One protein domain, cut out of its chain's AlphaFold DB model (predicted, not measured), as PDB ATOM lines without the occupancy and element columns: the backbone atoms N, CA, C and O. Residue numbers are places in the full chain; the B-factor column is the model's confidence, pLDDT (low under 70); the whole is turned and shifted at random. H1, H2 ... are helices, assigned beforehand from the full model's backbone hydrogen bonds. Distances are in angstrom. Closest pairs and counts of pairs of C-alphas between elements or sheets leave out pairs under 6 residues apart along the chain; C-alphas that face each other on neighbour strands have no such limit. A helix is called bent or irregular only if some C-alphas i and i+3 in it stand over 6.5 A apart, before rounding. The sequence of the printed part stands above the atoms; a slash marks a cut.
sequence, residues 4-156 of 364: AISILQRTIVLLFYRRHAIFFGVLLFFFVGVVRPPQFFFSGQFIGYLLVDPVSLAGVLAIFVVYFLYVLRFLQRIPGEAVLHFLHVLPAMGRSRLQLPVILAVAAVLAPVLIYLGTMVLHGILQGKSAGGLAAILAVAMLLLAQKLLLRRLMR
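What this domain is: This is residues 4 to 156 of the 364 residues of an uncharacterized protein of Bacteroidetes bacterium (UniProt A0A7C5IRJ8). Two long helices, H4 and H8, lie side by side and run the same way; H6 and then H7 return along H8, H6 slanting across it and H7 nearly along it. H5 crosses one end of this elongated body and H3 the other, H1 packs on H6, and H2 lies off the body, touching no helix. The printed part has 153 residues with eight named helices, H1 to H8, and no named strand: all helix. It is compact, with a radius of gyration of the C-alphas of 17.1 A and spans of 48 by 31 by 23 A.

Where its parts are: H1, residues 4 to 19, begins at C-alpha 4 (184.948, 222.623, 259.158) and is 21.5 A long. H2 is residues 21 to 33, 17.3 A, and H3 residues 44 to 50, 9.8 A. H4, residues 54 to 80, measures 39.9 A from C-alpha 54 (170.309, 205.093, 224.852). H5 is residues 82 to 93, 21.2 A; H6 residues 95 to 109, 20.6 A; H7 residues 111 to 126, 22.1 A. H8, residues 131 to 154, measures 34.8 A and ends at C-alpha 154 (175.638, 213.974, 261.711). H5 is irregular, with C-alphas 83 and 86 7.8 A apart; H4 and H6 are only just irregular, at 7.0 A from C-alpha 76 to 79 and 6.8 A from 97 to 100.

How they stand to each other: H8 is the hub, touching four helices. H7 and H8 form a helical hairpin at 28 degrees, closest at the C-alphas of Val 121 and Gly 132, 4.0 A. With H4 they make an up-and-down bundle, each helix running against the one before it. H4 touches H8 with residues 68 to 79 alone, at 12 degrees; C-alphas 75 and 150 are closest, 6.0 A. H6 touches H8 at a steep tilt of 56 degrees, C-alphas 103 and 147 being closest at 5.5 A. H5 touches H8, about perpendicular at 82 degrees, C-alphas 88 and 154 being closest at 5.6 A. H1 touches H6, closest at C-alphas 5 and 101, 4.9 A. H3 touches H7, about perpendicular at 87 degrees, C-alphas 47 and 120 being closest at 6.3 A. In H2, H3, H7 and H8 every O i to N i+4 pair is within hydrogen-bond range; H1 has 10 of 12, H4 21 of 23, H6 9 of 11, and H5 0 of 8, with 7 of 9 O i to N i+3 pairs.

The domain as a whole: The two C-alphas farthest apart, those of Arg 36 and Ala 92, are 52.0 A apart. The printed part has no cut and no long link. Residues 18 to 23, of which 21 to 23 belong to H2, stand free. Mean pLDDT of the printed part is 79.4; residues 21 to 45, 80, and 82 to 83 are under 70.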
ATOM      1  N   ALA A   4     185.906 223.698 259.420       74.56
ATOM      2  CA  ALA A   4     184.948 222.623 259.158       74.56
ATOM      3  C   ALA A   4     185.170 221.939 257.795       74.56
ATOM      4  O   ALA A   4     185.028 220.723 257.684       74.56
ATOM      5  N   ILE A   5     185.563 222.700 256.764       82.62
ATOM      6  CA  ILE A   5     185.867 222.155 255.431       82.62
ATOM      7  C   ILE A   5     187.117 221.277 255.511       82.62
ATOM      8  O   ILE A   5     187.092 220.140 255.049       82.62
ATOM      9  N   SER A   6     188.180 221.777 256.147       79.38
ATOM     10  CA  SER A   6     189.432 221.028 256.324       79.38
ATOM     11  C   SER A   6     189.212 219.732 257.111       79.38
ATOM     12  O   SER A   6     189.684 218.667 256.707       79.38
ATOM     13  N   ILE A   7     188.424 219.794 258.192       82.44
ATOM     14  CA  ILE A   7     188.073 218.625 259.006       82.44
ATOM     15  C   ILE A   7     187.322 217.596 258.161       82.44
ATOM     16  O   ILE A   7     187.760 216.449 258.085       82.44
ATOM     17  N   LEU A   8     186.229 217.977 257.490       84.19
ATOM     18  CA  LEU A   8     185.431 217.043 256.686       84.19
ATOM     19  C   LEU A   8     186.227 216.476 255.503       84.19
ATOM     20  O   LEU A   8     186.125 215.288 255.206       84.19
ATOM     21  N   GLN A   9     187.078 217.277 254.862       83.38
ATOM     22  CA  GLN A   9     187.958 216.792 253.801       83.38
ATOM     23  C   GLN A   9     188.958 215.753 254.319       83.38
ATOM     24  O   GLN A   9     189.073 214.669 253.752       83.38
ATOM     25  N   ARG A  10     189.646 216.019 255.432       80.12
ATOM     26  CA  ARG A  10     190.626 215.072 255.989       80.12
ATOM     27  C   ARG A  10     189.991 213.804 256.558       80.12
ATOM     28  O   ARG A  10     190.631 212.759 256.571       80.12
ATOM     29  N   THR A  11     188.753 213.880 257.033       82.25
ATOM     30  CA  THR A  11     188.128 212.787 257.800       82.25
ATOM     31  C   THR A  11     187.152 211.957 256.983       82.25
ATOM     32  O   THR A  11     187.063 210.754 257.198       82.25
ATOM     33  N   ILE A  12     186.450 212.567 256.027       85.38
ATOM     34  CA  ILE A  12     185.486 211.889 255.158       85.38
ATOM     35  C   ILE A  12     186.113 211.632 253.794       85.38
ATOM     36  O   ILE A  12     186.183 210.483 253.367       85.38
ATOM     37  N   VAL A  13     186.597 212.682 253.124       85.50
ATOM     38  CA  VAL A  13     187.074 212.595 251.733       85.50
ATOM     39  C   VAL A  13     188.360 211.776 251.655       85.50
ATOM     40  O   VAL A  13     188.422 210.776 250.947       85.50
ATOM     41  N   LEU A  14     189.378 212.144 252.432       81.44
ATOM     42  CA  LEU A  14     190.650 211.429 252.439       81.44
ATOM     43  C   LEU A  14     190.471 209.982 252.915       81.44
ATOM     44  O   LEU A  14     191.050 209.069 252.334       81.44
ATOM     45  N   LEU A  15     189.636 209.753 253.932       81.12
ATOM     46  CA  LEU A  15     189.340 208.408 254.420       81.12
ATOM     47  C   LEU A  15     188.636 207.551 253.362       81.12
ATOM     48  O   LEU A  15     188.956 206.370 253.234       81.12
ATOM     49  N   PHE A  16     187.707 208.135 252.601       85.19
ATOM     50  CA  PHE A  16     187.034 207.475 251.485       85.19
ATOM     51  C   PHE A  16     188.046 207.019 250.436       85.19
ATOM     52  O   PHE A  16     188.164 205.824 250.168       85.19
ATOM     53  N   TYR A  17     188.840 207.948 249.902       82.25
ATOM     54  CA  TYR A  17     189.822 207.620 248.871       82.25
ATOM     55  C   TYR A  17     190.886 206.647 249.371       82.25
ATOM     56  O   TYR A  17     191.233 205.723 248.648       82.25
ATOM     57  N   ARG A  18     191.334 206.762 250.627       75.44
ATOM     58  CA  ARG A  18     192.263 205.793 251.225       75.44
ATOM     59  C   ARG A  18     191.650 204.397 251.333       75.44
ATOM     60  O   ARG A  18     192.288 203.425 250.953       75.44
ATOM     61  N   ARG A  19     190.406 204.266 251.808       75.19
ATOM     62  CA  ARG A  19     189.734 202.956 251.944       75.19
ATOM     63  C   ARG A  19     189.368 202.311 250.615       75.19
ATOM     64  O   ARG A  19     189.204 201.093 250.560       75.19
ATOM     65  N   HIS A  20     189.212 203.117 249.573       76.19
ATOM     66  CA  HIS A  20     188.767 202.672 248.259       76.19
ATOM     67  C   HIS A  20     189.834 202.882 247.176       76.19
ATOM     68  O   HIS A  20     189.518 202.782 245.996       76.19
ATOM     69  N   ALA A  21     191.098 203.110 247.551       66.19
ATOM     70  CA  ALA A  21     192.185 203.384 246.607       66.19
ATOM     71  C   ALA A  21     192.340 202.264 245.568       66.19
ATOM     72  O   ALA A  21     192.536 202.529 244.387       66.19
ATOM     73  N   ILE A  22     192.163 201.004 245.982       61.12
ATOM     74  CA  ILE A  22     192.185 199.854 245.069       61.12
ATOM     75  C   ILE A  22     191.046 199.939 244.049       61.12
ATOM     76  O   ILE A  22     191.283 199.760 242.862       61.12
ATOM     77  N   PHE A  23     189.826 200.259 244.487       69.50
ATOM     78  CA  PHE A  23     188.676 200.402 243.594       69.50
ATOM     79  C   PHE A  23     188.889 201.527 242.572       69.50
ATOM     80  O   PHE A  23     188.651 201.324 241.385       69.50
ATOM     81  N   PHE A  24     189.406 202.681 243.008       67.25
ATOM     82  CA  PHE A  24     189.744 203.785 242.102       67.25
ATOM     83  C   PHE A  24     190.902 203.452 241.166       67.25
ATOM     84  O   PHE A  24     190.859 203.847 240.007       67.25
ATOM     85  N   GLY A  25     191.894 202.691 241.634       63.22
ATOM     86  CA  GLY A  25     192.962 202.159 240.788       63.22
ATOM     87  C   GLY A  25     192.406 201.264 239.693       63.22
ATOM     88  O   GLY A  25     192.654 201.516 238.523       63.22
ATOM     89  N   VAL A  26     191.578 200.283 240.053       61.84
ATOM     90  CA  VAL A  26     190.934 199.376 239.092       61.84
ATOM     91  C   VAL A  26     190.063 200.138 238.088       61.84
ATOM     92  O   VAL A  26     190.155 199.860 236.897       61.84
ATOM     93  N   LEU A  27     189.272 201.125 238.529       65.19
ATOM     94  CA  LEU A  27     188.502 201.994 237.629       65.19
ATOM     95  C   LEU A  27     189.408 202.765 236.669       65.19
ATOM     96  O   LEU A  27     189.166 202.748 235.469       65.19
ATOM     97  N   LEU A  28     190.456 203.412 237.180       62.91
ATOM     98  CA  LEU A  28     191.408 204.159 236.363       62.91
ATOM     99  C   LEU A  28     192.099 203.241 235.342       62.91
ATOM    100  O   LEU A  28     192.203 203.603 234.175       62.91
ATOM    101  N   PHE A  29     192.471 202.021 235.734       60.12
ATOM    102  CA  PHE A  29     193.030 201.023 234.819       60.12
ATOM    103  C   PHE A  29     192.038 200.565 233.759       60.12
ATOM    104  O   PHE A  29     192.413 200.440 232.596       60.12
ATOM    105  N   PHE A  30     190.772 200.368 234.118       56.31
ATOM    106  CA  PHE A  30     189.739 200.005 233.153       56.31
ATOM    107  C   PHE A  30     189.470 201.152 232.163       56.31
ATOM    108  O   PHE A  30     189.379 200.920 230.959       56.31
ATOM    109  N   PHE A  31     189.421 202.396 232.650       57.78
ATOM    110  CA  PHE A  31     189.148 203.589 231.842       57.78
ATOM    111  C   PHE A  31     190.299 204.012 230.926       57.78
ATOM    112  O   PHE A  31     190.045 204.599 229.874       57.78
ATOM    113  N   VAL A  32     191.545 203.741 231.318       53.97
ATOM    114  CA  VAL A  32     192.744 204.118 230.551       53.97
ATOM    115  C   VAL A  32     193.255 202.958 229.692       53.97
ATOM    116  O   VAL A  32     193.841 203.191 228.642       53.97
ATOM    117  N   GLY A  33     193.053 201.712 230.126       41.94
ATOM    118  CA  GLY A  33     193.761 200.558 229.585       41.94
ATOM    119  C   GLY A  33     192.969 199.610 228.682       41.94
ATOM    120  O   GLY A  33     193.564 198.937 227.842       41.94
ATOM    121  N   VAL A  34     191.642 199.545 228.827       46.84
ATOM    122  CA  VAL A  34     190.798 198.621 228.040       46.84
ATOM    123  C   VAL A  34     190.279 199.272 226.756       46.84
ATOM    124  O   VAL A  34     190.006 198.577 225.777       46.84
ATOM    125  N   VAL A  35     190.187 200.603 226.712       44.97
ATOM    126  CA  VAL A  35     189.762 201.320 225.507       44.97
ATOM    127  C   VAL A  35     190.996 201.664 224.678       44.97
ATOM    128  O   VAL A  35     191.909 202.323 225.168       44.97
ATOM    129  N   ARG A  36     191.051 201.160 223.439       44.44
ATOM    130  CA  ARG A  36     192.168 201.369 222.505       44.44
ATOM    131  C   ARG A  36     192.612 202.845 222.502       44.44
ATOM    132  O   ARG A  36     191.754 203.712 222.310       44.44
ATOM    133  N   PRO A  37     193.917 203.156 222.615       42.69
ATOM    134  CA  PRO A  37     194.410 204.484 222.258       42.69
ATOM    135  C   PRO A  37     193.997 204.762 220.798       42.69
ATOM    136  O   PRO A  37     194.277 203.911 219.950       42.69
ATOM    137  N   PRO A  38     193.280 205.862 220.481       46.34
ATOM    138  CA  PRO A  38     193.194 207.124 221.227       46.34
ATOM    139  C   PRO A  38     191.837 207.408 221.911       46.34
ATOM    140  O   PRO A  38     191.616 208.514 222.408       46.34
ATOM    141  N   GLN A  39     190.895 206.465 221.929       52.62
ATOM    142  CA  GLN A  39     189.525 206.730 222.381       52.62
ATOM    143  C   GLN A  39     189.385 206.507 223.884       52.62
ATOM    144  O   GLN A  39     188.757 205.565 224.341       52.62
ATOM    145  N   PHE A  40     189.967 207.393 224.685       56.09
ATOM    146  CA  PHE A  40     189.757 207.374 226.132       56.09
ATOM    147  C   PHE A  40     188.265 207.514 226.484       56.09
ATOM    148  O   PHE A  40     187.499 208.137 225.748       56.09
ATOM    149  N   PHE A  41     187.852 207.020 227.655       54.91
ATOM    150  CA  PHE A  41     186.480 207.180 228.182       54.91
ATOM    151  C   PHE A  41     186.059 208.666 228.332       54.91
ATOM    152  O   PHE A  41     184.872 208.977 228.398       54.91
ATOM    153  N   PHE A  42     187.037 209.583 228.361       58.50
ATOM    154  CA  PHE A  42     186.863 211.044 228.354       58.50
ATOM    155  C   PHE A  42     186.989 211.688 226.966       58.50
ATOM    156  O   PHE A  42     186.873 212.905 226.842       58.50
ATOM    157  N   SER A  43     187.246 210.904 225.919       66.50
ATOM    158  CA  SER A  43     187.285 211.426 224.558       66.50
ATOM    159  C   SER A  43     185.895 211.923 224.160       66.50
ATOM    160  O   SER A  43     184.879 211.274 224.431       66.50
ATOM    161  N   GLY A  44     185.845 213.067 223.477       67.38
ATOM    162  CA  GLY A  44     184.583 213.610 222.968       67.38
ATOM    163  C   GLY A  44     183.860 212.648 222.018       67.38
ATOM    164  O   GLY A  44     182.638 212.696 221.919       67.38
ATOM    165  N   GLN A  45     184.591 211.722 221.385       69.19
ATOM    166  CA  GLN A  45     184.032 210.655 220.548       69.19
ATOM    167  C   GLN A  45     183.263 209.612 221.371       69.19
ATOM    168  O   GLN A  45     182.131 209.286 221.024       69.19
ATOM    169  N   PHE A  46     183.832 209.129 222.481       72.25
ATOM    170  CA  PHE A  46     183.154 208.170 223.358       72.25
ATOM    171  C   PHE A  46     181.922 208.789 224.030       72.25
ATOM    172  O   PHE A  46     180.842 208.203 224.017       72.25
ATOM    173  N   ILE A  47     182.058 210.013 224.552       75.06
ATOM    174  CA  ILE A  47     180.930 210.753 225.133       75.06
ATOM    175  C   ILE A  47     179.870 211.026 224.058       75.06
ATOM    176  O   ILE A  47     178.683 210.834 224.301       75.06
ATOM    177  N   GLY A  48     180.289 211.412 222.851       73.50
ATOM    178  CA  GLY A  48     179.400 211.596 221.709       73.50
ATOM    179  C   GLY A  48     178.602 210.335 221.378       73.50
ATOM    180  O   GLY A  48     177.392 210.439 221.188       73.50
ATOM    181  N   TYR A  49     179.249 209.165 221.381       75.31
ATOM    182  CA  TYR A  49     178.610 207.863 221.175       75.31
ATOM    183  C   TYR A  49     177.592 207.536 222.276       75.31
ATOM    184  O   TYR A  49     176.444 207.220 221.966       75.31
ATOM    185  N   LEU A  50     177.963 207.707 223.551       77.38
ATOM    186  CA  LEU A  50     177.044 207.510 224.680       77.38
ATOM    187  C   LEU A  50     175.817 208.419 224.602       77.38
ATOM    188  O   LEU A  50     174.730 208.021 224.991       77.38
ATOM    189  N   LEU A  51     175.975 209.649 224.118       79.75
ATOM    190  CA  LEU A  51     174.861 210.584 223.986       79.75
ATOM    191  C   LEU A  51     173.933 210.253 222.801       79.75
ATOM    192  O   LEU A  51     172.872 210.864 222.703       79.75
ATOM    193  N   VAL A  52     174.322 209.346 221.892       80.69
ATOM    194  CA  VAL A  52     173.471 208.862 220.785       80.69
ATOM    195  C   VAL A  52     172.798 207.539 221.130       80.69
ATOM    196  O   VAL A  52     171.621 207.392 220.826       80.69
ATOM    197  N   ASP A  53     173.516 206.593 221.743       79.12
ATOM    198  CA  ASP A  53     172.986 205.264 222.058       79.12
ATOM    199  C   ASP A  53     172.344 205.209 223.462       79.12
ATOM    200  O   ASP A  53     173.063 205.198 224.472       79.12
ATOM    201  N   PRO A  54     171.003 205.111 223.568       76.06
ATOM    202  CA  PRO A  54     170.309 205.093 224.852       76.06
ATOM    203  C   PRO A  54     170.661 203.876 225.713       76.06
ATOM    204  O   PRO A  54     170.608 203.968 226.940       76.06
ATOM    205  N   VAL A  55     171.021 202.741 225.099       72.44
ATOM    206  CA  VAL A  55     171.344 201.504 225.827       72.44
ATOM    207  C   VAL A  55     172.691 201.646 226.528       72.44
ATOM    208  O   VAL A  55     172.789 201.416 227.737       72.44
ATOM    209  N   SER A  56     173.717 202.100 225.805       71.75
ATOM    210  CA  SER A  56     175.025 202.394 226.395       71.75
ATOM    211  C   SER A  56     174.945 203.509 227.440       71.75
ATOM    212  O   SER A  56     175.546 203.389 228.511       71.75
ATOM    213  N   LEU A  57     174.148 204.557 227.185       77.75
ATOM    214  CA  LEU A  57     173.880 205.618 228.159       77.75
ATOM    215  C   LEU A  57     173.279 205.054 229.449       77.75
ATOM    216  O   LEU A  57     173.796 205.314 230.536       77.75
ATOM    217  N   ALA A  58     172.220 204.250 229.340       73.50
ATOM    218  CA  ALA A  58     171.568 203.623 230.485       73.50
ATOM    219  C   ALA A  58     172.536 202.727 231.273       73.50
ATOM    220  O   ALA A  58     172.533 202.765 232.504       73.50
ATOM    221  N   GLY A  59     173.411 201.983 230.586       71.44
ATOM    222  CA  GLY A  59     174.454 201.171 231.215       71.44
ATOM    223  C   GLY A  59     175.430 202.000 232.056       71.44
ATOM    224  O   GLY A  59     175.671 201.683 233.223       71.44
ATOM    225  N   VAL A  60     175.950 203.103 231.509       78.25
ATOM    226  CA  VAL A  60     176.867 204.003 232.234       78.25
ATOM    227  C   VAL A  60     176.167 204.678 233.414       78.25
ATOM    228  O   VAL A  60     176.710 204.713 234.523       78.25
ATOM    229  N   LEU A  61     174.934 205.153 233.223       80.81
ATOM    230  CA  LEU A  61     174.149 205.749 234.303       80.81
ATOM    231  C   LEU A  61     173.847 204.736 235.415       80.81
ATOM    232  O   LEU A  61     173.927 205.088 236.591       80.81
ATOM    233  N   ALA A  62     173.576 203.470 235.080       74.06
ATOM    234  CA  ALA A  62     173.395 202.409 236.069       74.06
ATOM    235  C   ALA A  62     174.665 202.189 236.907       74.06
ATOM    236  O   ALA A  62     174.580 202.092 238.133       74.06
ATOM    237  N   ILE A  63     175.850 202.195 236.283       79.06
ATOM    238  CA  ILE A  63     177.136 202.122 236.999       79.06
ATOM    239  C   ILE A  63     177.287 203.310 237.960       79.06
ATOM    240  O   ILE A  63     177.681 203.124 239.115       79.06
ATOM    241  N   PHE A  64     176.922 204.522 237.535       84.69
ATOM    242  CA  PHE A  64     176.964 205.706 238.401       84.69
ATOM    243  C   PHE A  64     175.975 205.632 239.553       84.69
ATOM    244  O   PHE A  64     176.321 206.020 240.668       84.69
ATOM    245  N   VAL A  65     174.779 205.087 239.332       82.81
ATOM    246  CA  VAL A  65     173.813 204.836 240.406       82.81
ATOM    247  C   VAL A  65     174.369 203.819 241.403       82.81
ATOM    248  O   VAL A  65     174.304 204.061 242.607       82.81
ATOM    249  N   VAL A  66     174.988 202.726 240.948       80.50
ATOM    250  CA  VAL A  66     175.628 201.738 241.837       80.50
ATOM    251  C   VAL A  66     176.755 202.378 242.654       80.50
ATOM    252  O   VAL A  66     176.809 202.195 243.874       80.50
ATOM    253  N   TYR A  67     177.616 203.178 242.018       84.38
ATOM    254  CA  TYR A  67     178.659 203.936 242.715       84.38
ATOM    255  C   TYR A  67     178.062 204.916 243.734       84.38
ATOM    256  O   TYR A  67     178.518 204.999 244.875       84.38
ATOM    257  N   PHE A  68     176.996 205.621 243.366       87.31
ATOM    258  CA  PHE A  68     176.307 206.549 244.249       87.31
ATOM    259  C   PHE A  68     175.701 205.844 245.471       87.31
ATOM    260  O   PHE A  68     175.895 206.296 246.600       87.31
ATOM    261  N   LEU A  69     175.041 204.696 245.289       87.38
ATOM    262  CA  LEU A  69     174.524 203.873 246.389       87.38
ATOM    263  C   LEU A  69     175.647 203.394 247.318       87.38
ATOM    264  O   LEU A  69     175.481 203.365 248.543       87.38
ATOM    265  N   TYR A  70     176.809 203.061 246.754       85.00
ATOM    266  CA  TYR A  70     177.997 202.715 247.526       85.00
ATOM    267  C   TYR A  70     178.488 203.890 248.383       85.00
ATOM    268  O   TYR A  70     178.702 203.731 249.590       85.00
ATOM    269  N   VAL A  71     178.588 205.083 247.790       88.19
ATOM    270  CA  VAL A  71     178.937 206.325 248.494       88.19
ATOM    271  C   VAL A  71     177.927 206.632 249.597       88.19
ATOM    272  O   VAL A  71     178.327 206.918 250.724       88.19
ATOM    273  N   LEU A  72     176.624 206.499 249.337       87.94
ATOM    274  CA  LEU A  72     175.594 206.697 250.358       87.94
ATOM    275  C   LEU A  72     175.789 205.765 251.553       87.94
ATOM    276  O   LEU A  72     175.759 206.213 252.702       87.94
ATOM    277  N   ARG A  73     176.039 204.477 251.300       86.75
ATOM    278  CA  ARG A  73     176.304 203.494 252.357       86.75
ATOM    279  C   ARG A  73     177.543 203.858 253.173       86.75
ATOM    280  O   ARG A  73     177.538 203.664 254.389       86.75
ATOM    281  N   PHE A  74     178.588 204.374 252.533       87.88
ATOM    282  CA  PHE A  74     179.793 204.852 253.206       87.88
ATOM    283  C   PHE A  74     179.508 206.079 254.091       87.88
ATOM    284  O   PHE A  74     179.775 206.041 255.295       87.88
ATOM    285  N   LEU A  75     178.875 207.119 253.538       88.19
ATOM    286  CA  LEU A  75     178.549 208.359 254.255       88.19
ATOM    287  C   LEU A  75     177.615 208.122 255.452       88.19
ATOM    288  O   LEU A  75     177.733 208.789 256.477       88.19
ATOM    289  N   GLN A  76     176.709 207.147 255.364       85.56
ATOM    290  CA  GLN A  76     175.823 206.775 256.473       85.56
ATOM    291  C   GLN A  76     176.542 206.048 257.621       85.56
ATOM    292  O   GLN A  76     176.071 206.088 258.764       85.56
ATOM    293  N   ARG A  77     177.654 205.361 257.328       82.75
ATOM    294  CA  ARG A  77     178.407 204.546 258.294       82.75
ATOM    295  C   ARG A  77     179.472 205.340 259.040       82.75
ATOM    296  O   ARG A  77     179.601 205.119 260.238       82.75
ATOM    297  N   ILE A  78     180.157 206.270 258.369       81.25
ATOM    298  CA  ILE A  78     181.268 207.054 258.943       81.25
ATOM    299  C   ILE A  78     180.975 207.626 260.332       81.25
ATOM    300  O   ILE A  78     181.802 207.418 261.216       81.25
ATOM    301  N   PRO A  79     179.844 208.327 260.569       76.44
ATOM    302  CA  PRO A  79     179.646 208.976 261.861       76.44
ATOM    303  C   PRO A  79     179.599 207.973 263.020       76.44
ATOM    304  O   PRO A  79     179.930 208.326 264.140       76.44
ATOM    305  N   GLY A  80     179.241 206.710 262.758       69.12
ATOM    306  CA  GLY A  80     179.189 205.654 263.772       69.12
ATOM    307  C   GLY A  80     180.532 204.996 264.103       69.12
ATOM    308  O   GLY A  80     180.543 204.018 264.843       69.12
ATOM    309  N   GLU A  81     181.647 205.460 263.538       70.81
ATOM    310  CA  GLU A  81     182.970 204.922 263.857       70.81
ATOM    311  C   GLU A  81     183.571 205.622 265.072       70.81
ATOM    312  O   GLU A  81     183.685 206.845 265.078       70.81
ATOM    313  N   ALA A  82     184.038 204.847 266.058       63.91
ATOM    314  CA  ALA A  82     184.565 205.359 267.329       63.91
ATOM    315  C   ALA A  82     185.618 206.472 267.159       63.91
ATOM    316  O   ALA A  82     185.586 207.478 267.861       63.91
ATOM    317  N   VAL A  83     186.504 206.331 266.168       65.69
ATOM    318  CA  VAL A  83     187.583 207.290 265.860       65.69
ATOM    319  C   VAL A  83     187.049 208.633 265.333       65.69
ATOM    320  O   VAL A  83     187.735 209.649 265.399       65.69
ATOM    321  N   LEU A  84     185.819 208.659 264.818       75.50
ATOM    322  CA  LEU A  84     185.184 209.810 264.175       75.50
ATOM    323  C   LEU A  84     183.993 210.354 264.976       75.50
ATOM    324  O   LEU A  84     183.255 211.202 264.476       75.50
ATOM    325  N   HIS A  85     183.808 209.921 266.229       73.94
ATOM    326  CA  HIS A  85     182.709 210.394 267.077       73.94
ATOM    327  C   HIS A  85     182.703 211.916 267.263       73.94
ATOM    328  O   HIS A  85     181.623 212.499 267.372       73.94
ATOM    329  N   PHE A  86     183.869 212.571 267.206       77.00
ATOM    330  CA  PHE A  86     183.986 214.031 267.271       77.00
ATOM    331  C   PHE A  86     183.231 214.758 266.142       77.00
ATOM    332  O   PHE A  86     182.902 215.933 266.287       77.00
ATOM    333  N   LEU A  87     182.888 214.080 265.036       80.56
ATOM    334  CA  LEU A  87     182.048 214.653 263.981       80.56
ATOM    335  C   LEU A  87     180.642 215.031 264.485       80.56
ATOM    336  O   LEU A  87     180.018 215.910 263.896       80.56
ATOM    337  N   HIS A  88     180.162 214.443 265.587       77.62
ATOM    338  CA  HIS A  88     178.897 214.825 266.232       77.62
ATOM    339  C   HIS A  88     178.982 216.122 267.049       77.62
ATOM    340  O   HIS A  88     177.958 216.604 267.521       77.62
ATOM    341  N   VAL A  89     180.173 216.713 267.187       78.00
ATOM    342  CA  VAL A  89     180.352 218.052 267.773       78.00
ATOM    343  C   VAL A  89     180.105 219.143 266.723       78.00
ATOM    344  O   VAL A  89     179.658 220.236 267.053       78.00
ATOM    345  N   LEU A  90     180.306 218.837 265.433       79.69
ATOM    346  CA  LEU A  90     180.102 219.782 264.327       79.69
ATOM    347  C   LEU A  90     178.697 220.417 264.276       79.69
ATOM    348  O   LEU A  90     178.636 221.619 264.009       79.69
ATOM    349  N   PRO A  91     177.582 219.701 264.554       80.50
ATOM    350  CA  PRO A  91     176.239 220.277 264.671       80.50
ATOM    351  C   PRO A  91     176.124 221.517 265.570       80.50
ATOM    352  O   PRO A  91     175.240 222.337 265.319       80.50
ATOM    353  N   ALA A  92     177.028 221.712 266.541       79.44
ATOM    354  CA  ALA A  92     177.076 222.914 267.380       79.44
ATOM    355  C   ALA A  92     177.294 224.212 266.574       79.44
ATOM    356  O   ALA A  92     176.908 225.289 267.016       79.44
ATOM    357  N   MET A  93     177.851 224.127 265.359       77.81
ATOM    358  CA  MET A  93     178.032 225.274 264.459       77.81
ATOM    359  C   MET A  93     176.725 225.750 263.798       77.81
ATOM    360  O   MET A  93     176.723 226.775 263.113       77.81
ATOM    361  N   GLY A  94     175.618 225.024 263.973       81.75
ATOM    362  CA  GLY A  94     174.328 225.325 263.360       81.75
ATOM    363  C   GLY A  94     174.191 224.779 261.935       81.75
ATOM    364  O   GLY A  94     175.138 224.721 261.145       81.75
ATOM    365  N   ARG A  95     172.966 224.376 261.578       85.31
ATOM    366  CA  ARG A  95     172.676 223.653 260.329       85.31
ATOM    367  C   ARG A  95     173.070 224.437 259.077       85.31
ATOM    368  O   ARG A  95     173.679 223.855 258.186       85.31
ATOM    369  N   SER A  96     172.751 225.729 259.009       84.44
ATOM    370  CA  SER A  96     173.014 226.566 257.827       84.44
ATOM    371  C   SER A  96     174.510 226.719 257.544       84.44
ATOM    372  O   SER A  96     174.930 226.625 256.396       84.44
ATOM    373  N   ARG A  97     175.337 226.847 258.592       85.38
ATOM    374  CA  ARG A  97     176.799 226.972 258.457       85.38
ATOM    375  C   ARG A  97     177.472 225.658 258.042       85.38
ATOM    376  O   ARG A  97     178.545 225.686 257.449       85.38
ATOM    377  N   LEU A  98     176.834 224.515 258.310       87.38
ATOM    378  CA  LEU A  98     177.324 223.187 257.921       87.38
ATOM    379  C   LEU A  98     176.941 222.768 256.500       87.38
ATOM    380  O   LEU A  98     177.567 221.858 255.961       87.38
ATOM    381  N   GLN A  99     175.948 223.404 255.871       89.56
ATOM    382  CA  GLN A  99     175.470 222.982 254.551       89.56
ATOM    383  C   GLN A  99     176.569 223.022 253.486       89.56
ATOM    384  O   GLN A  99     176.738 222.034 252.769       89.56
ATOM    385  N   LEU A 100     177.323 224.123 253.416       90.44
ATOM    386  CA  LEU A 100     178.393 224.305 252.436       90.44
ATOM    387  C   LEU A 100     179.604 223.379 252.703       90.44
ATOM    388  O   LEU A 100     180.044 222.697 251.782       90.44
ATOM    389  N   PRO A 101     180.131 223.242 253.934       89.31
ATOM    390  CA  PRO A 101     181.170 222.247 254.205       89.31
ATOM    391  C   PRO A 101     180.760 220.813 253.844       89.31
ATOM    392  O   PRO A 101     181.556 220.064 253.277       89.31
ATOM    393  N   VAL A 102     179.508 220.435 254.124       91.06
ATOM    394  CA  VAL A 102     178.983 219.101 253.806       91.06
ATOM    395  C   VAL A 102     178.823 218.912 252.298       91.06
ATOM    396  O   VAL A 102     179.210 217.860 251.795       91.06
ATOM    397  N   ILE A 103     178.306 219.905 251.561       93.88
ATOM    398  CA  ILE A 103     178.148 219.780 250.104       93.88
ATOM    399  C   ILE A 103     179.505 219.649 249.412       93.88
ATOM    400  O   ILE A 103     179.651 218.800 248.541       93.88
ATOM    401  N   LEU A 104     180.518 220.401 249.856       92.38
ATOM    402  CA  LEU A 104     181.876 220.316 249.315       92.38
ATOM    403  C   LEU A 104     182.529 218.963 249.619       92.38
ATOM    404  O   LEU A 104     183.176 218.387 248.748       92.38
ATOM    405  N   ALA A 105     182.338 218.422 250.826       90.69
ATOM    406  CA  ALA A 105     182.841 217.094 251.169       90.69
ATOM    407  C   ALA A 105     182.162 215.992 250.335       90.69
ATOM    408  O   ALA A 105     182.833 215.101 249.820       90.69
ATOM    409  N   VAL A 106     180.841 216.070 250.156       92.94
ATOM    410  CA  VAL A 106     180.082 215.123 249.324       92.94
ATOM    411  C   VAL A 106     180.470 215.246 247.850       92.94
ATOM    412  O   VAL A 106     180.704 214.225 247.210       92.94
ATOM    413  N   ALA A 107     180.605 216.469 247.330       93.12
ATOM    414  CA  ALA A 107     181.074 216.720 245.970       93.12
ATOM    415  C   ALA A 107     182.464 216.118 245.750       93.12
ATOM    416  O   ALA A 107     182.692 215.453 244.747       93.12
ATOM    417  N   ALA A 108     183.372 216.274 246.715       91.56
ATOM    418  CA  ALA A 108     184.711 215.710 246.628       91.56
ATOM    419  C   ALA A 108     184.715 214.170 246.653       91.56
ATOM    420  O   ALA A 108     185.515 213.563 245.951       91.56
ATOM    421  N   VAL A 109     183.818 213.519 247.404       90.81
ATOM    422  CA  VAL A 109     183.646 212.047 247.390       90.81
ATOM    423  C   VAL A 109     183.022 211.561 246.071       90.81
ATOM    424  O   VAL A 109     183.378 210.500 245.555       90.81
ATOM    425  N   LEU A 110     182.101 212.340 245.501       90.94
ATOM    426  CA  LEU A 110     181.448 212.049 244.221       90.94
ATOM    427  C   LEU A 110     182.229 212.560 243.002       90.94
ATOM    428  O   LEU A 110     181.766 212.362 241.880       90.94
ATOM    429  N   ALA A 111     183.402 213.171 243.191       89.31
ATOM    430  CA  ALA A 111     184.145 213.852 242.134       89.31
ATOM    431  C   ALA A 111     184.338 213.014 240.855       89.31
ATOM    432  O   ALA A 111     184.079 213.557 239.785       89.31
ATOM    433  N   PRO A 112     184.675 211.706 240.905       83.12
ATOM    434  CA  PRO A 112     184.846 210.905 239.693       83.12
ATOM    435  C   PRO A 112     183.584 210.855 238.820       83.12
ATOM    436  O   PRO A 112     183.670 210.959 237.600       83.12
ATOM    437  N   VAL A 113     182.408 210.754 239.446       87.00
ATOM    438  CA  VAL A 113     181.118 210.741 238.742       87.00
ATOM    439  C   VAL A 113     180.697 212.150 238.339       87.00
ATOM    440  O   VAL A 113     180.208 212.337 237.231       87.00
ATOM    441  N   LEU A 114     180.911 213.155 239.192       89.62
ATOM    442  CA  LEU A 114     180.534 214.538 238.887       89.62
ATOM    443  C   LEU A 114     181.354 215.130 237.739       89.62
ATOM    444  O   LEU A 114     180.789 215.828 236.904       89.62
ATOM    445  N   ILE A 115     182.654 214.830 237.669       86.94
ATOM    446  CA  ILE A 115     183.510 215.235 236.548       86.94
ATOM    447  C   ILE A 115     182.971 214.624 235.255       86.94
ATOM    448  O   ILE A 115     182.810 215.336 234.267       86.94
ATOM    449  N   TYR A 116     182.625 213.335 235.274       82.75
ATOM    450  CA  TYR A 116     182.104 212.650 234.095       82.75
ATOM    451  C   TYR A 116     180.718 213.148 233.670       82.75
ATOM    452  O   TYR A 116     180.476 213.424 232.500       82.75
ATOM    453  N   LEU A 117     179.792 213.314 234.614       88.12
ATOM    454  CA  LEU A 117     178.491 213.906 234.314       88.12
ATOM    455  C   LEU A 117     178.661 215.338 233.792       88.12
ATOM    456  O   LEU A 117     177.997 215.704 232.833       88.12
ATOM    457  N   GLY A 118     179.595 216.118 234.342       89.00
ATOM    458  CA  GLY A 118     179.925 217.458 233.854       89.00
ATOM    459  C   GLY A 118     180.424 217.468 232.408       89.00
ATOM    460  O   GLY A 118     179.969 218.291 231.613       89.00
ATOM    461  N   THR A 119     181.297 216.530 232.024       85.50
ATOM    462  CA  THR A 119     181.748 216.416 230.628       85.50
ATOM    463  C   THR A 119     180.618 215.977 229.698       85.50
ATOM    464  O   THR A 119     180.520 216.515 228.594       85.50
ATOM    465  N   MET A 120     179.729 215.078 230.134       86.69
ATOM    466  CA  MET A 120     178.528 214.695 229.376       86.69
ATOM    467  C   MET A 120     177.547 215.857 229.205       86.69
ATOM    468  O   MET A 120     177.006 216.031 228.117       86.69
ATOM    469  N   VAL A 121     177.334 216.662 230.251       90.25
ATOM    470  CA  VAL A 121     176.501 217.872 230.200       90.25
ATOM    471  C   VAL A 121     177.068 218.844 229.173       90.25
ATOM    472  O   VAL A 121     176.339 219.276 228.285       90.25
ATOM    473  N   LEU A 122     178.370 219.133 229.250       89.00
ATOM    474  CA  LEU A 122     179.040 220.043 228.324       89.00
ATOM    475  C   LEU A 122     178.899 219.565 226.872       89.00
ATOM    476  O   LEU A 122     178.459 220.328 226.018       89.00
ATOM    477  N   HIS A 123     179.197 218.293 226.594       85.38
ATOM    478  CA  HIS A 123     179.063 217.733 225.245       85.38
ATOM    479  C   HIS A 123     177.606 217.665 224.778       85.38
ATOM    480  O   HIS A 123     177.335 217.896 223.603       85.38
ATOM    481  N   GLY A 124     176.662 217.382 225.678       86.50
ATOM    482  CA  GLY A 124     175.235 217.379 225.373       86.50
ATOM    483  C   GLY A 124     174.726 218.764 224.981       86.50
ATOM    484  O   GLY A 124     174.029 218.882 223.980       86.50
ATOM    485  N   ILE A 125     175.142 219.813 225.701       87.56
ATOM    486  CA  ILE A 125     174.816 221.209 225.367       87.56
ATOM    487  C   ILE A 125     175.418 221.586 224.010       87.56
ATOM    488  O   ILE A 125     174.699 222.078 223.145       87.56
ATOM    489  N   LEU A 126     176.709 221.303 223.798       87.19
ATOM    490  CA  LEU A 126     177.404 221.633 222.548       87.19
ATOM    491  C   LEU A 126     176.816 220.918 221.322       87.19
ATOM    492  O   LEU A 126     176.878 221.448 220.219       87.19
ATOM    493  N   GLN A 127     176.242 219.725 221.503       85.00
ATOM    494  CA  GLN A 127     175.627 218.936 220.429       85.00
ATOM    495  C   GLN A 127     174.100 219.103 220.338       85.00
ATOM    496  O   GLN A 127     173.468 218.399 219.553       85.00
ATOM    497  N   GLY A 128     173.487 219.972 221.152       83.19
ATOM    498  CA  GLY A 128     172.031 220.161 221.180       83.19
ATOM    499  C   GLY A 128     171.239 218.929 221.641       83.19
ATOM    500  O   GLY A 128     170.072 218.773 221.291       83.19
ATOM    501  N   LYS A 129     171.858 218.024 222.411       83.06
ATOM    502  CA  LYS A 129     171.253 216.762 222.860       83.06
ATOM    503  C   LYS A 129     170.655 216.881 224.260       83.06
ATOM    504  O   LYS A 129     171.343 217.207 225.228       83.06
ATOM    505  N   SER A 130     169.392 216.480 224.395       81.50
ATOM    506  CA  SER A 130     168.643 216.466 225.664       81.50
ATOM    507  C   SER A 130     169.248 215.548 226.738       81.50
ATOM    508  O   SER A 130     169.071 215.794 227.933       81.50
ATOM    509  N   ALA A 131     170.029 214.538 226.339       76.88
ATOM    510  CA  ALA A 131     170.746 213.640 227.246       76.88
ATOM    511  C   ALA A 131     171.727 214.375 228.187       76.88
ATOM    512  O   ALA A 131     171.934 213.937 229.322       76.88
ATOM    513  N   GLY A 132     172.268 215.532 227.774       82.00
ATOM    514  CA  GLY A 132     173.069 216.393 228.653       82.00
ATOM    515  C   GLY A 132     172.257 216.950 229.828       82.00
ATOM    516  O   GLY A 132     172.739 216.978 230.958       82.00
ATOM    517  N   GLY A 133     170.989 217.307 229.604       84.12
ATOM    518  CA  GLY A 133     170.084 217.761 230.664       84.12
ATOM    519  C   GLY A 133     169.801 216.673 231.703       84.12
ATOM    520  O   GLY A 133     169.827 216.938 232.905       84.12
ATOM    521  N   LEU A 134     169.621 215.424 231.259       85.06
ATOM    522  CA  LEU A 134     169.423 214.280 232.154       85.06
ATOM    523  C   LEU A 134     170.653 214.029 233.047       85.06
ATOM    524  O   LEU A 134     170.505 213.807 234.251       85.06
ATOM    525  N   ALA A 135     171.863 214.137 232.491       86.38
ATOM    526  CA  ALA A 135     173.107 214.040 233.255       86.38
ATOM    527  C   ALA A 135     173.235 215.155 234.315       86.38
ATOM    528  O   ALA A 135     173.642 214.877 235.447       86.38
ATOM    529  N   ALA A 136     172.828 216.392 233.993       87.75
ATOM    530  CA  ALA A 136     172.824 217.511 234.941       87.75
ATOM    531  C   ALA A 136     171.847 217.276 236.102       87.75
ATOM    532  O   ALA A 136     172.222 217.416 237.270       87.75
ATOM    533  N   ILE A 137     170.609 216.872 235.790       91.00
ATOM    534  CA  ILE A 137     169.584 216.568 236.798       91.00
ATOM    535  C   ILE A 137     170.080 215.462 237.730       91.00
ATOM    536  O   ILE A 137     169.980 215.595 238.951       91.00
ATOM    537  N   LEU A 138     170.666 214.399 237.172       89.62
ATOM    538  CA  LEU A 138     171.198 213.293 237.960       89.62
ATOM    539  C   LEU A 138     172.334 213.742 238.890       89.62
ATOM    540  O   LEU A 138     172.326 213.388 240.069       89.62
ATOM    541  N   ALA A 139     173.277 214.550 238.394       90.69
ATOM    542  CA  ALA A 139     174.395 215.063 239.185       90.69
ATOM    543  C   ALA A 139     173.910 215.883 240.392       90.69
ATOM    544  O   ALA A 139     174.346 215.660 241.526       90.69
ATOM    545  N   VAL A 140     172.959 216.795 240.161       92.75
ATOM    546  CA  VAL A 140     172.365 217.633 241.211       92.75
ATOM    547  C   VAL A 140     171.571 216.783 242.204       92.75
ATOM    548  O   VAL A 140     171.740 216.934 243.417       92.75
ATOM    549  N   ALA A 141     170.751 215.845 241.718       91.75
ATOM    550  CA  ALA A 141     169.958 214.958 242.565       91.75
ATOM    551  C   ALA A 141     170.844 214.103 243.484       91.75
ATOM    552  O   ALA A 141     170.588 214.024 244.689       91.75
ATOM    553  N   MET A 142     171.916 213.515 242.942       92.69
ATOM    554  CA  MET A 142     172.897 212.748 243.714       92.69
ATOM    555  C   MET A 142     173.549 213.609 244.802       92.69
ATOM    556  O   MET A 142     173.574 213.218 245.973       92.69
ATOM    557  N   LEU A 143     174.027 214.803 244.441       94.00
ATOM    558  CA  LEU A 143     174.704 215.712 245.364       94.00
ATOM    559  C   LEU A 143     173.793 216.123 246.532       94.00
ATOM    560  O   LEU A 143     174.168 215.967 247.698       94.00
ATOM    561  N   LEU A 144     172.580 216.593 246.228       93.56
ATOM    562  CA  LEU A 144     171.619 217.055 247.231       93.56
ATOM    563  C   LEU A 144     171.137 215.913 248.130       93.56
ATOM    564  O   LEU A 144     171.011 216.086 249.347       93.56
ATOM    565  N   LEU A 145     170.893 214.727 247.565       93.56
ATOM    566  CA  LEU A 145     170.456 213.568 248.337       93.56
ATOM    567  C   LEU A 145     171.552 213.092 249.302       93.56
ATOM    568  O   LEU A 145     171.273 212.890 250.488       93.56
ATOM    569  N   ALA A 146     172.797 212.966 248.835       92.25
ATOM    570  CA  ALA A 146     173.921 212.573 249.683       92.25
ATOM    571  C   ALA A 146     174.222 213.615 250.771       92.25
ATOM    572  O   ALA A 146     174.403 213.244 251.935       92.25
ATOM    573  N   GLN A 147     174.176 214.910 250.437       94.12
ATOM    574  CA  GLN A 147     174.302 216.001 251.406       94.12
ATOM    575  C   GLN A 147     173.221 215.910 252.491       94.12
ATOM    576  O   GLN A 147     173.529 215.933 253.686       94.12
ATOM    577  N   LYS A 148     171.948 215.762 252.095       92.44
ATOM    578  CA  LYS A 148     170.809 215.672 253.022       92.44
ATOM    579  C   LYS A 148     170.930 214.468 253.953       92.44
ATOM    580  O   LYS A 148     170.624 214.586 255.141       92.44
ATOM    581  N   LEU A 149     171.373 213.322 253.439       90.81
ATOM    582  CA  LEU A 149     171.553 212.101 254.226       90.81
ATOM    583  C   LEU A 149     172.721 212.209 255.210       90.81
ATOM    584  O   LEU A 149     172.547 211.848 256.376       90.81
ATOM    585  N   LEU A 150     173.867 212.745 254.784       90.44
ATOM    586  CA  LEU A 150     175.015 212.956 255.668       90.44
ATOM    587  C   LEU A 150     174.684 213.965 256.775       90.44
ATOM    588  O   LEU A 150     174.923 213.680 257.945       90.44
ATOM    589  N   LEU A 151     174.048 215.091 256.436       90.31
ATOM    590  CA  LEU A 151     173.639 216.101 257.416       90.31
ATOM    591  C   LEU A 151     172.651 215.523 258.440       90.31
ATOM    592  O   LEU A 151     172.838 215.687 259.642       90.31
ATOM    593  N   ARG A 152     171.640 214.769 257.980       88.62
ATOM    594  CA  ARG A 152     170.713 214.046 258.868       88.62
ATOM    595  C   ARG A 152     171.435 213.062 259.782       88.62
ATOM    596  O   ARG A 152     170.999 212.873 260.911       88.62
ATOM    597  N   ARG A 153     172.494 212.404 259.301       86.00
ATOM    598  CA  ARG A 153     173.251 211.426 260.087       86.00
ATOM    599  C   ARG A 153     174.129 212.096 261.140       86.00
ATOM    600  O   ARG A 153     174.112 211.634 262.270       86.00
ATOM    601  N   LEU A 154     174.816 213.183 260.786       85.50
ATOM    602  CA  LEU A 154     175.638 213.974 261.711       85.50
ATOM    603  C   LEU A 154     174.810 214.603 262.839       85.50
ATOM    604  O   LEU A 154     175.305 214.751 263.948       85.50
ATOM    605  N   MET A 155     173.549 214.952 262.564       84.19
ATOM    606  CA  MET A 155     172.634 215.541 263.548       84.19
ATOM    607  C   MET A 155     171.916 214.512 264.440       84.19
ATOM    608  O   MET A 155     171.164 214.914 265.324       84.19
ATOM    609  N   ARG A 156     172.080 213.200 264.215       81.12
ATOM    610  CA  ARG A 156     171.468 212.189 265.094       81.12
ATOM    611  C   ARG A 156     172.315 212.001 266.358       81.12
ATOM    612  O   ARG A 156     173.533 211.924 266.240       81.12
TER     613      ARG A 156